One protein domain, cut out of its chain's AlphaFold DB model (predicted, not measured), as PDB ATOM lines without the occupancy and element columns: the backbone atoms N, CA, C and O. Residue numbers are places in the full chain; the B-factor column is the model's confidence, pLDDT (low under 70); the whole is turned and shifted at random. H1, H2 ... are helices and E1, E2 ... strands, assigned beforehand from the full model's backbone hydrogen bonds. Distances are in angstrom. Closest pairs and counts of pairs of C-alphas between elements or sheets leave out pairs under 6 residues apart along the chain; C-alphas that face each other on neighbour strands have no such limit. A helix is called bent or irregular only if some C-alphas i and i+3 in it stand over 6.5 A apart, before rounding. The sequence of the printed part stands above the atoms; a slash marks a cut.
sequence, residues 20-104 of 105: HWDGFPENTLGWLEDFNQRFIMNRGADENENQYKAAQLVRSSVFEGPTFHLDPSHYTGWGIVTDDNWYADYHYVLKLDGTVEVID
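AT A GLANCE: This is residues 20 to 104 of the 105 residues of an uncharacterized protein of Bacteroidetes bacterium (UniProt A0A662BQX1). A small hairpin of strands, E2 and E3, packs on one side of helix H1, and the kinked helix H2 packs on another side of H1. Residues 80 to 86, of which 80 and 81 belong to E1, stick out. The 85 printed residues hold H1, H2, E1, E2, E3 in that order, a mixed class, compact with a radius of gyration of the C-alphas of 12.8 A and spans of 33 by 30 by 21 A.

IN THESE COORDINATES: E2 is residues 90 to 94; E3, residues 100 to 103, ends at C-alpha 103 (167.975, 118.078, 141.433). H1, residues 25 to 43, spans 25.5 A from C-alpha 25 (176.904, 112.649, 136.195). H2, residues 47 to 68, spans 26.3 A; E1 is residues 78 to 81.

HOW THE PARTS SIT: E2 and E3 are antiparallel, with N 93 and O 101 at 2.8 A. The closest C-alphas of H1 and E3, Glu 33 and Val 100, are 5.8 A apart. H1 and H2 touch, closest at C-alphas Asn 27 and Phe 68, 5.7 A, at a steep tilt of 48 degrees. H2 is irregular, C-alphas 63 and 66 being 7.3 A apart; O i to N i+4 pairs within hydrogen-bond range are 14 of 15 in H1 and 12 of 18 in H2. E1 pairs with no named strand.

THE WHOLE: The printed part has no cut and no long link. Residues 23 to 25 and 84 to 85 have pLDDT under 70.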
ATOM      1  N   HIS A  20     167.639 103.376 133.607       82.44
ATOM      2  CA  HIS A  20     167.896 102.393 134.667       82.44
ATOM      3  C   HIS A  20     169.377 102.274 135.064       82.44
ATOM      4  O   HIS A  20     169.692 102.055 136.234       82.44
ATOM      5  N   TRP A  21     170.287 102.391 134.094       79.12
ATOM      6  CA  TRP A  21     171.722 102.202 134.304       79.12
ATOM      7  C   TRP A  21     172.520 103.377 133.744       79.12
ATOM      8  O   TRP A  21     172.093 103.999 132.773       79.12
ATOM      9  N   ASP A  22     173.677 103.659 134.346       70.56
ATOM     10  CA  ASP A  22     174.603 104.721 133.943       70.56
ATOM     11  C   ASP A  22     174.008 106.143 133.957       70.56
ATOM     12  O   ASP A  22     174.341 106.991 133.142       70.56
ATOM     13  N   GLY A  23     173.134 106.450 134.916       64.06
ATOM     14  CA  GLY A  23     172.708 107.817 135.238       64.06
ATOM     15  C   GLY A  23     173.815 108.684 135.856       64.06
ATOM     16  O   GLY A  23     173.515 109.732 136.423       64.06
ATOM     17  N   PHE A  24     175.072 108.230 135.785       69.75
ATOM     18  CA  PHE A  24     176.231 108.849 136.413       69.75
ATOM     19  C   PHE A  24     176.489 110.249 135.822       69.75
ATOM     20  O   PHE A  24     176.459 110.393 134.593       69.75
ATOM     21  N   PRO A  25     176.777 111.269 136.654       64.88
ATOM     22  CA  PRO A  25     176.904 112.649 136.195       64.88
ATOM     23  C   PRO A  25     177.962 112.841 135.110       64.88
ATOM     24  O   PRO A  25     177.712 113.539 134.143       64.88
ATOM     25  N   GLU A  26     179.120 112.189 135.206       71.31
ATOM     26  CA  GLU A  26     180.244 112.472 134.296       71.31
ATOM     27  C   GLU A  26     179.930 112.201 132.812       71.31
ATOM     28  O   GLU A  26     180.402 112.938 131.948       71.31
ATOM     29  N   ASN A  27     179.089 111.202 132.515       78.62
ATOM     30  CA  ASN A  27     178.709 110.841 131.143       78.62
ATOM     31  C   ASN A  27     177.298 111.321 130.784       78.62
ATOM     32  O   ASN A  27     177.094 111.922 129.728       78.62
ATOM     33  N   THR A  28     176.315 111.079 131.662       88.88
ATOM     34  CA  THR A  28     174.919 111.441 131.385       88.88
ATOM     35  C   THR A  28     174.719 112.952 131.414       88.88
ATOM     36  O   THR A  28     174.048 113.466 130.526       88.88
ATOM     37  N   LEU A  29     175.322 113.692 132.356       91.00
ATOM     38  CA  LEU A  29     175.169 115.152 132.390       91.00
ATOM     39  C   LEU A  29     175.790 115.796 131.150       91.00
ATOM     40  O   LEU A  29     175.107 116.553 130.469       91.00
ATOM     41  N   GLY A  30     177.032 115.437 130.808       91.69
ATOM     42  CA  GLY A  30     177.715 115.995 129.636       91.69
ATOM     43  C   GLY A  30     176.969 115.720 128.326       91.69
ATOM     44  O   GLY A  30     176.862 116.599 127.472       91.69
ATOM     45  N   TRP A  31     176.386 114.526 128.187       93.88
ATOM     46  CA  TRP A  31     175.515 114.203 127.058       93.88
ATOM     47  C   TRP A  31     174.232 115.041 127.043       93.88
ATOM     48  O   TRP A  31     173.867 115.585 126.001       93.88
ATOM     49  N   LEU A  32     173.541 115.164 128.180       95.12
ATOM     50  CA  LEU A  32     172.305 115.942 128.275       95.12
ATOM     51  C   LEU A  32     172.545 117.432 128.007       95.12
ATOM     52  O   LEU A  32     171.715 118.060 127.351       95.12
ATOM     53  N   GLU A  33     173.661 117.989 128.478       95.25
ATOM     54  CA  GLU A  33     174.065 119.374 128.217       95.25
ATOM     55  C   GLU A  33     174.319 119.604 126.727       95.25
ATOM     56  O   GLU A  33     173.707 120.495 126.132       95.25
ATOM     57  N   ASP A  34     175.151 118.770 126.100       95.69
ATOM     58  CA  ASP A  34     175.439 118.863 124.668       95.69
ATOM     59  C   ASP A  34     174.167 118.682 123.821       95.69
ATOM     60  O   ASP A  34     173.886 119.478 122.918       95.69
ATOM     61  N   PHE A  35     173.346 117.679 124.146       96.44
ATOM     62  CA  PHE A  35     172.065 117.454 123.486       96.44
ATOM     63  C   PHE A  35     171.141 118.668 123.617       96.44
ATOM     64  O   PHE A  35     170.582 119.120 122.615       96.44
ATOM     65  N   ASN A  36     170.965 119.204 124.829       97.19
ATOM     66  CA  ASN A  36     170.016 120.283 125.076       97.19
ATOM     67  C   ASN A  36     170.430 121.568 124.351       97.19
ATOM     68  O   ASN A  36     169.608 122.196 123.676       97.19
ATOM     69  N   GLN A  37     171.717 121.909 124.425       96.81
ATOM     70  CA  GLN A  37     172.285 123.050 123.715       96.81
ATOM     71  C   GLN A  37     172.100 122.905 122.207       96.81
ATOM     72  O   GLN A  37     171.543 123.802 121.568       96.81
ATOM     73  N   ARG A  38     172.492 121.766 121.619       96.00
ATOM     74  CA  ARG A  38     172.333 121.540 120.176       96.00
ATOM     75  C   ARG A  38     170.874 121.560 119.754       96.00
ATOM     76  O   ARG A  38     170.566 122.134 118.708       96.00
ATOM     77  N   PHE A  39     169.971 120.963 120.529       95.94
ATOM     78  CA  PHE A  39     168.548 120.972 120.207       95.94
ATOM     79  C   PHE A  39     168.018 122.406 120.134       95.94
ATOM     80  O   PHE A  39     167.425 122.788 119.124       95.94
ATOM     81  N   ILE A  40     168.304 123.223 121.151       94.81
ATOM     82  CA  ILE A  40     167.835 124.612 121.222       94.81
ATOM     83  C   ILE A  40     168.489 125.490 120.155       94.81
ATOM     84  O   ILE A  40     167.796 126.280 119.521       94.81
ATOM     85  N   MET A  41     169.780 125.313 119.867       94.62
ATOM     86  CA  MET A  41     170.452 126.047 118.787       94.62
ATOM     87  C   MET A  41     169.846 125.755 117.407       94.62
ATOM     88  O   MET A  41     169.785 126.648 116.567       94.62
ATOM     89  N   ASN A  42     169.405 124.517 117.160       93.88
ATOM     90  CA  ASN A  42     168.918 124.099 115.841       93.88
ATOM     91  C   ASN A  42     167.397 124.212 115.667       93.88
ATOM     92  O   ASN A  42     166.933 124.358 114.537       93.88
ATOM     93  N   ARG A  43     166.609 124.104 116.744       91.88
ATOM     94  CA  ARG A  43     165.134 124.131 116.684       91.88
ATOM     95  C   ARG A  43     164.491 125.277 117.457       91.88
ATOM     96  O   ARG A  43     163.342 125.601 117.184       91.88
ATOM     97  N   GLY A  44     165.222 125.910 118.370       88.94
ATOM     98  CA  GLY A  44     164.711 126.948 119.258       88.94
ATOM     99  C   GLY A  44     164.287 126.424 120.633       88.94
ATOM    100  O   GLY A  44     164.297 125.225 120.908       88.94
ATOM    101  N   ALA A  45     163.926 127.365 121.503       88.75
ATOM    102  CA  ALA A  45     163.553 127.153 122.905       88.75
ATOM    103  C   ALA A  45     162.026 127.091 123.135       88.75
ATOM    104  O   ALA A  45     161.549 127.392 124.228       88.75
ATOM    105  N   ASP A  46     161.247 126.775 122.098       87.56
ATOM    106  CA  ASP A  46     159.783 126.760 122.174       87.56
ATOM    107  C   ASP A  46     159.282 125.515 122.927       87.56
ATOM    108  O   ASP A  46     159.618 124.382 122.583       87.56
ATOM    109  N   GLU A  47     158.439 125.717 123.941       84.62
ATOM    110  CA  GLU A  47     157.819 124.638 124.717       84.62
ATOM    111  C   GLU A  47     156.929 123.718 123.862       84.62
ATOM    112  O   GLU A  47     156.794 122.531 124.170       84.62
ATOM    113  N   ASN A  48     156.393 124.215 122.742       86.56
ATOM    114  CA  ASN A  48     155.632 123.409 121.782       86.56
ATOM    115  C   ASN A  48     156.498 122.335 121.095       86.56
ATOM    116  O   ASN A  48     155.972 121.329 120.617       86.56
ATOM    117  N   GLU A  49     157.827 122.493 121.097       87.75
ATOM    118  CA  GLU A  49     158.774 121.524 120.535       87.75
ATOM    119  C   GLU A  49     159.197 120.440 121.539       87.75
ATOM    120  O   GLU A  49     159.891 119.490 121.170       87.75
ATOM    121  N   ASN A  50     158.769 120.517 122.805       90.56
ATOM    122  CA  ASN A  50     159.216 119.592 123.852       90.56
ATOM    123  C   ASN A  50     158.863 118.120 123.564       90.56
ATOM    124  O   ASN A  50     159.619 117.223 123.937       90.56
ATOM    125  N   GLN A  51     157.774 117.857 122.831       89.50
ATOM    126  CA  GLN A  51     157.443 116.506 122.353       89.50
ATOM    127  C   GLN A  51     158.516 115.972 121.391       89.50
ATOM    128  O   GLN A  51     158.949 114.821 121.500       89.50
ATOM    129  N   TYR A  52     158.995 116.819 120.474       91.81
ATOM    130  CA  TYR A  52     160.096 116.479 119.574       91.81
ATOM    131  C   TYR A  52     161.415 116.354 120.331       91.81
ATOM    132  O   TYR A  52     162.190 115.449 120.033       91.81
ATOM    133  N   LYS A  53     161.655 117.209 121.330       93.50
ATOM    134  CA  LYS A  53     162.830 117.136 122.205       93.50
ATOM    135  C   LYS A  53     162.898 115.799 122.938       93.50
ATOM    136  O   LYS A  53     163.929 115.140 122.875       93.50
ATOM    137  N   ALA A  54     161.796 115.346 123.537       91.81
ATOM    138  CA  ALA A  54     161.719 114.040 124.194       91.81
ATOM    139  C   ALA A  54     162.016 112.886 123.221       91.81
ATOM    140  O   ALA A  54     162.834 112.014 123.514       91.81
ATOM    141  N   ALA A  55     161.402 112.901 122.034       91.38
ATOM    142  CA  ALA A  55     161.634 111.875 121.020       91.38
ATOM    143  C   ALA A  55     163.088 111.869 120.512       91.38
ATOM    144  O   ALA A  55     163.690 110.806 120.348       91.38
ATOM    145  N   GLN A  56     163.665 113.049 120.272       94.06
ATOM    146  CA  GLN A  56     165.047 113.177 119.817       94.06
ATOM    147  C   GLN A  56     166.053 112.815 120.901       94.06
ATOM    148  O   GLN A  56     167.083 112.263 120.551       94.06
ATOM    149  N   LEU A  57     165.751 113.050 122.179       93.38
ATOM    150  CA  LEU A  57     166.604 112.650 123.298       93.38
ATOM    151  C   LEU A  57     166.765 111.125 123.362       93.38
ATOM    152  O   LEU A  57     167.874 110.602 123.433       93.38
ATOM    153  N   VAL A  58     165.656 110.387 123.265       91.00
ATOM    154  CA  VAL A  58     165.710 108.917 123.225       91.00
ATOM    155  C   VAL A  58     166.493 108.452 121.998       91.00
ATOM    156  O   VAL A  58     167.339 107.565 122.089       91.00
ATOM    157  N   ARG A  59     166.250 109.076 120.844       91.75
ATOM    158  CA  ARG A  59     166.914 108.712 119.591       91.75
ATOM    159  C   ARG A  59     168.415 109.036 119.602       91.75
ATOM    160  O   ARG A  59     169.205 108.223 119.127       91.75
ATOM    161  N   SER A  60     168.812 110.190 120.139       91.94
ATOM    162  CA  SER A  60     170.210 110.621 120.232       91.94
ATOM    163  C   SER A  60     171.005 109.715 121.158       91.94
ATOM    164  O   SER A  60     172.138 109.393 120.820       91.94
ATOM    165  N   SER A  61     170.394 109.196 122.230       88.81
ATOM    166  CA  SER A  61     171.060 108.262 123.149       88.81
ATOM    167  C   SER A  61     171.642 107.030 122.444       88.81
ATOM    168  O   SER A  61     172.695 106.530 122.825       88.81
ATOM    169  N   VAL A  62     170.997 106.571 121.367       87.94
ATOM    170  CA  VAL A  62     171.463 105.424 120.577       87.94
ATOM    171  C   VAL A  62     172.605 105.824 119.644       87.94
ATOM    172  O   VAL A  62     173.593 105.103 119.527       87.94
ATOM    173  N   PHE A  63     172.484 106.968 118.966       89.75
ATOM    174  CA  PHE A  63     173.499 107.432 118.013       89.75
ATOM    175  C   PHE A  63     174.782 107.903 118.693       89.75
ATOM    176  O   PHE A  63     175.872 107.692 118.171       89.75
ATOM    177  N   GLU A  64     174.636 108.549 119.843       91.12
ATOM    178  CA  GLU A  64     175.708 109.214 120.582       91.12
ATOM    179  C   GLU A  64     176.219 108.345 121.736       91.12
ATOM    180  O   GLU A  64     177.216 108.688 122.371       91.12
ATOM    181  N   GLY A  65     175.597 107.182 121.958       88.25
ATOM    182  CA  GLY A  65     176.019 106.199 122.950       88.25
ATOM    183  C   GLY A  65     177.507 105.847 122.877       88.25
ATOM    184  O   GLY A  65     178.165 105.901 123.912       88.25
ATOM    185  N   PRO A  66     178.098 105.594 121.692       88.50
ATOM    186  CA  PRO A  66     179.540 105.366 121.581       88.50
ATOM    187  C   PRO A  66     180.406 106.567 121.988       88.50
ATOM    188  O   PRO A  66     181.518 106.376 122.465       88.50
ATOM    189  N   THR A  67     179.923 107.797 121.789       90.56
ATOM    190  CA  THR A  67     180.671 109.031 122.081       90.56
ATOM    191  C   THR A  67     180.663 109.360 123.569       90.56
ATOM    192  O   THR A  67     181.703 109.710 124.121       90.56
ATOM    193  N   PHE A  68     179.507 109.218 124.216       89.00
ATOM    194  CA  PHE A  68     179.322 109.530 125.636       89.00
ATOM    195  C   PHE A  68     179.355 108.289 126.535       89.00
ATOM    196  O   PHE A  68     179.057 108.387 127.718       89.00
ATOM    197  N   HIS A  69     179.725 107.127 125.991       85.88
ATOM    198  CA  HIS A  69     179.757 105.842 126.696       85.88
ATOM    199  C   HIS A  69     178.424 105.457 127.356       85.88
ATOM    200  O   HIS A  69     178.415 104.811 128.401       85.88
ATOM    201  N   LEU A  70     177.301 105.822 126.732       85.12
ATOM    202  CA  LEU A  70     175.978 105.490 127.255       85.12
ATOM    203  C   LEU A  70     175.738 103.977 127.156       85.12
ATOM    204  O   LEU A  70     176.075 103.357 126.144       85.12
ATOM    205  N   ASP A  71     175.124 103.405 128.196       78.12
ATOM    206  CA  ASP A  71     174.769 101.979 128.275       78.12
ATOM    207  C   ASP A  71     174.120 101.433 126.972       78.12
ATOM    208  O   ASP A  71     172.996 101.826 126.646       78.12
ATOM    209  N   PRO A  72     174.786 100.512 126.235       75.56
ATOM    210  CA  PRO A  72     174.276  99.923 124.993       75.56
ATOM    211  C   PRO A  72     173.405  98.678 125.228       75.56
ATOM    212  O   PRO A  72     173.101  97.945 124.283       75.56
ATOM    213  N   SER A  73     173.075  98.367 126.481       79.06
ATOM    214  CA  SER A  73     172.345  97.161 126.850       79.06
ATOM    215  C   SER A  73     171.016  97.014 126.109       79.06
ATOM    216  O   SER A  73     170.230  97.944 125.954       79.06
ATOM    217  N   HIS A  74     170.734  95.781 125.691       77.00
ATOM    218  CA  HIS A  74     169.449  95.412 125.097       77.00
ATOM    219  C   HIS A  74     168.347  95.173 126.142       77.00
ATOM    220  O   HIS A  74     167.187  94.996 125.771       77.00
ATOM    221  N   TYR A  75     168.705  95.115 127.429       77.56
ATOM    222  CA  TYR A  75     167.820  94.673 128.515       77.56
ATOM    223  C   TYR A  75     167.667  95.705 129.637       77.56
ATOM    224  O   TYR A  75     166.678  95.679 130.363       77.56
ATOM    225  N   THR A  76     168.634  96.609 129.779       73.44
ATOM    226  CA  THR A  76     168.564  97.798 130.634       73.44
ATOM    227  C   THR A  76     168.464  99.002 129.716       73.44
ATOM    228  O   THR A  76     169.106  99.034 128.673       73.44
ATOM    229  N   GLY A  77     167.598  99.960 130.031       73.62
ATOM    230  CA  GLY A  77     167.344 101.030 129.077       73.62
ATOM    231  C   GLY A  77     166.410 102.105 129.589       73.62
ATOM    232  O   GLY A  77     166.434 102.468 130.768       73.62
ATOM    233  N   TRP A  78     165.616 102.610 128.650       86.00
ATOM    234  CA  TRP A  78     164.712 103.731 128.826       86.00
ATOM    235  C   TRP A  78     163.320 103.259 129.235       86.00
ATOM    236  O   TRP A  78     162.750 102.355 128.626       86.00
ATOM    237  N   GLY A  79     162.769 103.901 130.254       86.62
ATOM    238  CA  GLY A  79     161.395 103.747 130.696       86.62
ATOM    239  C   GLY A  79     160.631 105.054 130.558       86.62
ATOM    240  O   GLY A  79     161.206 106.141 130.590       86.62
ATOM    241  N   ILE A  80     159.318 104.925 130.427       88.88
ATOM    242  CA  ILE A  80     158.381 106.033 130.553       88.88
ATOM    243  C   ILE A  80     157.735 105.918 131.926       88.88
ATOM    244  O   ILE A  80     157.094 104.903 132.201       88.88
ATOM    245  N   VAL A  81     157.895 106.937 132.769       87.94
ATOM    246  CA  VAL A  81     157.233 107.000 134.078       87.94
ATOM    247  C   VAL A  81     156.391 108.270 134.181       87.94
ATOM    248  O   VAL A  81     156.719 109.311 133.610       87.94
ATOM    249  N   THR A  82     155.244 108.154 134.845       83.06
ATOM    250  CA  THR A  82     154.237 109.222 134.987       83.06
ATOM    251  C   THR A  82     154.153 109.772 136.409       83.06
ATOM    252  O   THR A  82     153.347 110.658 136.668       83.06
ATOM    253  N   ASP A  83     154.936 109.207 137.324       76.88
ATOM    254  CA  ASP A  83     154.994 109.546 138.743       76.88
ATOM    255  C   ASP A  83     156.445 109.907 139.076       76.88
ATOM    256  O   ASP A  83     157.375 109.272 138.567       76.88
ATOM    257  N   ASP A  84     156.623 110.940 139.890       66.94
ATOM    258  CA  ASP A  84     157.917 111.400 140.383       66.94
ATOM    259  C   ASP A  84     158.456 110.514 141.518       66.94
ATOM    260  O   ASP A  84     159.653 110.528 141.784       66.94
ATOM    261  N   ASN A  85     157.625 109.648 142.110       68.81
ATOM    262  CA  ASN A  85     158.016 108.708 143.172       68.81
ATOM    263  C   ASN A  85     158.797 107.471 142.688       68.81
ATOM    264  O   ASN A  85     158.874 106.456 143.389       68.81
ATOM    265  N   TRP A  86     159.366 107.504 141.483       78.69
ATOM    266  CA  TRP A  86     160.182 106.403 140.980       78.69
ATOM    267  C   TRP A  86     161.606 106.481 141.543       78.69
ATOM    268  O   TRP A  86     162.206 107.549 141.580       78.69
ATOM    269  N   TYR A  87     162.177 105.345 141.961       84.50
ATOM    270  CA  TYR A  87     163.528 105.326 142.534       84.50
ATOM    271  C   TYR A  87     164.574 105.764 141.495       84.50
ATOM    272  O   TYR A  87     164.788 105.069 140.492       84.50
ATOM    273  N   ALA A  88     165.236 106.888 141.759       88.38
ATOM    274  CA  ALA A  88     166.353 107.403 140.981       88.38
ATOM    275  C   ALA A  88     167.410 107.996 141.921       88.38
ATOM    276  O   ALA A  88     167.072 108.513 142.980       88.38
ATOM    277  N   ASP A  89     168.678 107.921 141.525       88.62
ATOM    278  CA  ASP A  89     169.774 108.556 142.262       88.62
ATOM    279  C   ASP A  89     169.975 110.014 141.806       88.62
ATOM    280  O   ASP A  89     170.550 110.815 142.533       88.62
ATOM    281  N   TYR A  90     169.512 110.352 140.596       90.12
ATOM    282  CA  TYR A  90     169.630 111.684 139.998       90.12
ATOM    283  C   TYR A  90     168.346 112.093 139.286       90.12
ATOM    284  O   TYR A  90     167.716 111.279 138.600       90.12
ATOM    285  N   HIS A  91     168.011 113.380 139.357       91.88
ATOM    286  CA  HIS A  91     166.960 113.982 138.543       91.88
ATOM    287  C   HIS A  91     167.524 115.135 137.714       91.88
ATOM    288  O   HIS A  91     167.969 116.147 138.242       91.88
ATOM    289  N   TYR A  92     167.498 114.973 136.394       93.12
ATOM    290  CA  TYR A  92     167.932 115.979 135.433       93.12
ATOM    291  C   TYR A  92     166.736 116.734 134.838       93.12
ATOM    292  O   TYR A  92     165.737 116.130 134.427       93.12
ATOM    293  N   VAL A  93     166.849 118.057 134.723       94.56
ATOM    294  CA  VAL A  93     165.852 118.916 134.071       94.56
ATOM    295  C   VAL A  93     166.487 119.631 132.882       94.56
ATOM    296  O   VAL A  93     167.332 120.507 133.059       94.56
ATOM    297  N   LEU A  94     166.057 119.300 131.660       95.75
ATOM    298  CA  LEU A  94     166.483 120.009 130.452       95.75
ATOM    299  C   LEU A  94     165.736 121.341 130.351       95.75
ATOM    300  O   LEU A  94     164.555 121.366 129.977       95.75
ATOM    301  N   LYS A  95     166.433 122.439 130.635       96.06
ATOM    302  CA  LYS A  95     165.890 123.800 130.598       96.06
ATOM    303  C   LYS A  95     165.710 124.307 129.170       96.06
ATOM    304  O   LYS A  95     166.333 123.807 128.228       96.06
ATOM    305  N   LEU A  96     164.837 125.293 128.998       94.25
ATOM    306  CA  LEU A  96     164.584 125.968 127.723       94.25
ATOM    307  C   LEU A  96     165.711 126.935 127.338       94.25
ATOM    308  O   LEU A  96     165.813 127.314 126.179       94.25
ATOM    309  N   ASP A  97     166.585 127.304 128.272       94.38
ATOM    310  CA  ASP A  97     167.754 128.152 128.008       94.38
ATOM    311  C   ASP A  97     168.985 127.380 127.490       94.38
ATOM    312  O   ASP A  97     170.008 127.987 127.180       94.38
ATOM    313  N   GLY A  98     168.891 126.052 127.368       94.12
ATOM    314  CA  GLY A  98     169.982 125.192 126.903       94.12
ATOM    315  C   GLY A  98     170.760 124.514 128.019       94.12
ATOM    316  O   GLY A  98     171.550 123.618 127.733       94.12
ATOM    317  N   THR A  99     170.524 124.875 129.276       95.88
ATOM    318  CA  THR A  99     171.214 124.286 130.429       95.88
ATOM    319  C   THR A  99     170.520 123.020 130.936       95.88
ATOM    320  O   THR A  99     169.392 122.699 130.549       95.88
ATOM    321  N   VAL A 100     171.208 122.262 131.788       96.00
ATOM    322  CA  VAL A 100     170.639 121.116 132.502       96.00
ATOM    323  C   VAL A 100     170.774 121.384 133.993       96.00
ATOM    324  O   VAL A 100     171.860 121.678 134.480       96.00
ATOM    325  N   GLU A 101     169.664 121.304 134.719       94.62
ATOM    326  CA  GLU A 101     169.661 121.368 136.181       94.62
ATOM    327  C   GLU A 101     169.699 119.950 136.756       94.62
ATOM    328  O   GLU A 101     169.002 119.065 136.255       94.62
ATOM    329  N   VAL A 102     170.494 119.750 137.808       93.25
ATOM    330  CA  VAL A 102     170.521 118.516 138.602       93.25
ATOM    331  C   VAL A 102     169.794 118.790 139.914       93.25
ATOM    332  O   VAL A 102     170.172 119.704 140.644       93.25
ATOM    333  N   ILE A 103     168.744 118.023 140.191       89.56
ATOM    334  CA  ILE A 103     167.975 118.078 141.433       89.56
ATOM    335  C   ILE A 103     168.453 116.943 142.340       89.56
ATOM    336  O   ILE A 103     168.475 115.781 141.925       89.56
ATOM    337  N   ASP A 104     168.820 117.297 143.571       76.38
ATOM    338  CA  ASP A 104     169.106 116.334 144.634       76.38
ATOM    339  C   ASP A 104     167.792 115.665 145.080       76.38
ATOM    340  O   ASP A 104     166.836 116.363 145.441       76.38
TER     341      ASP A 104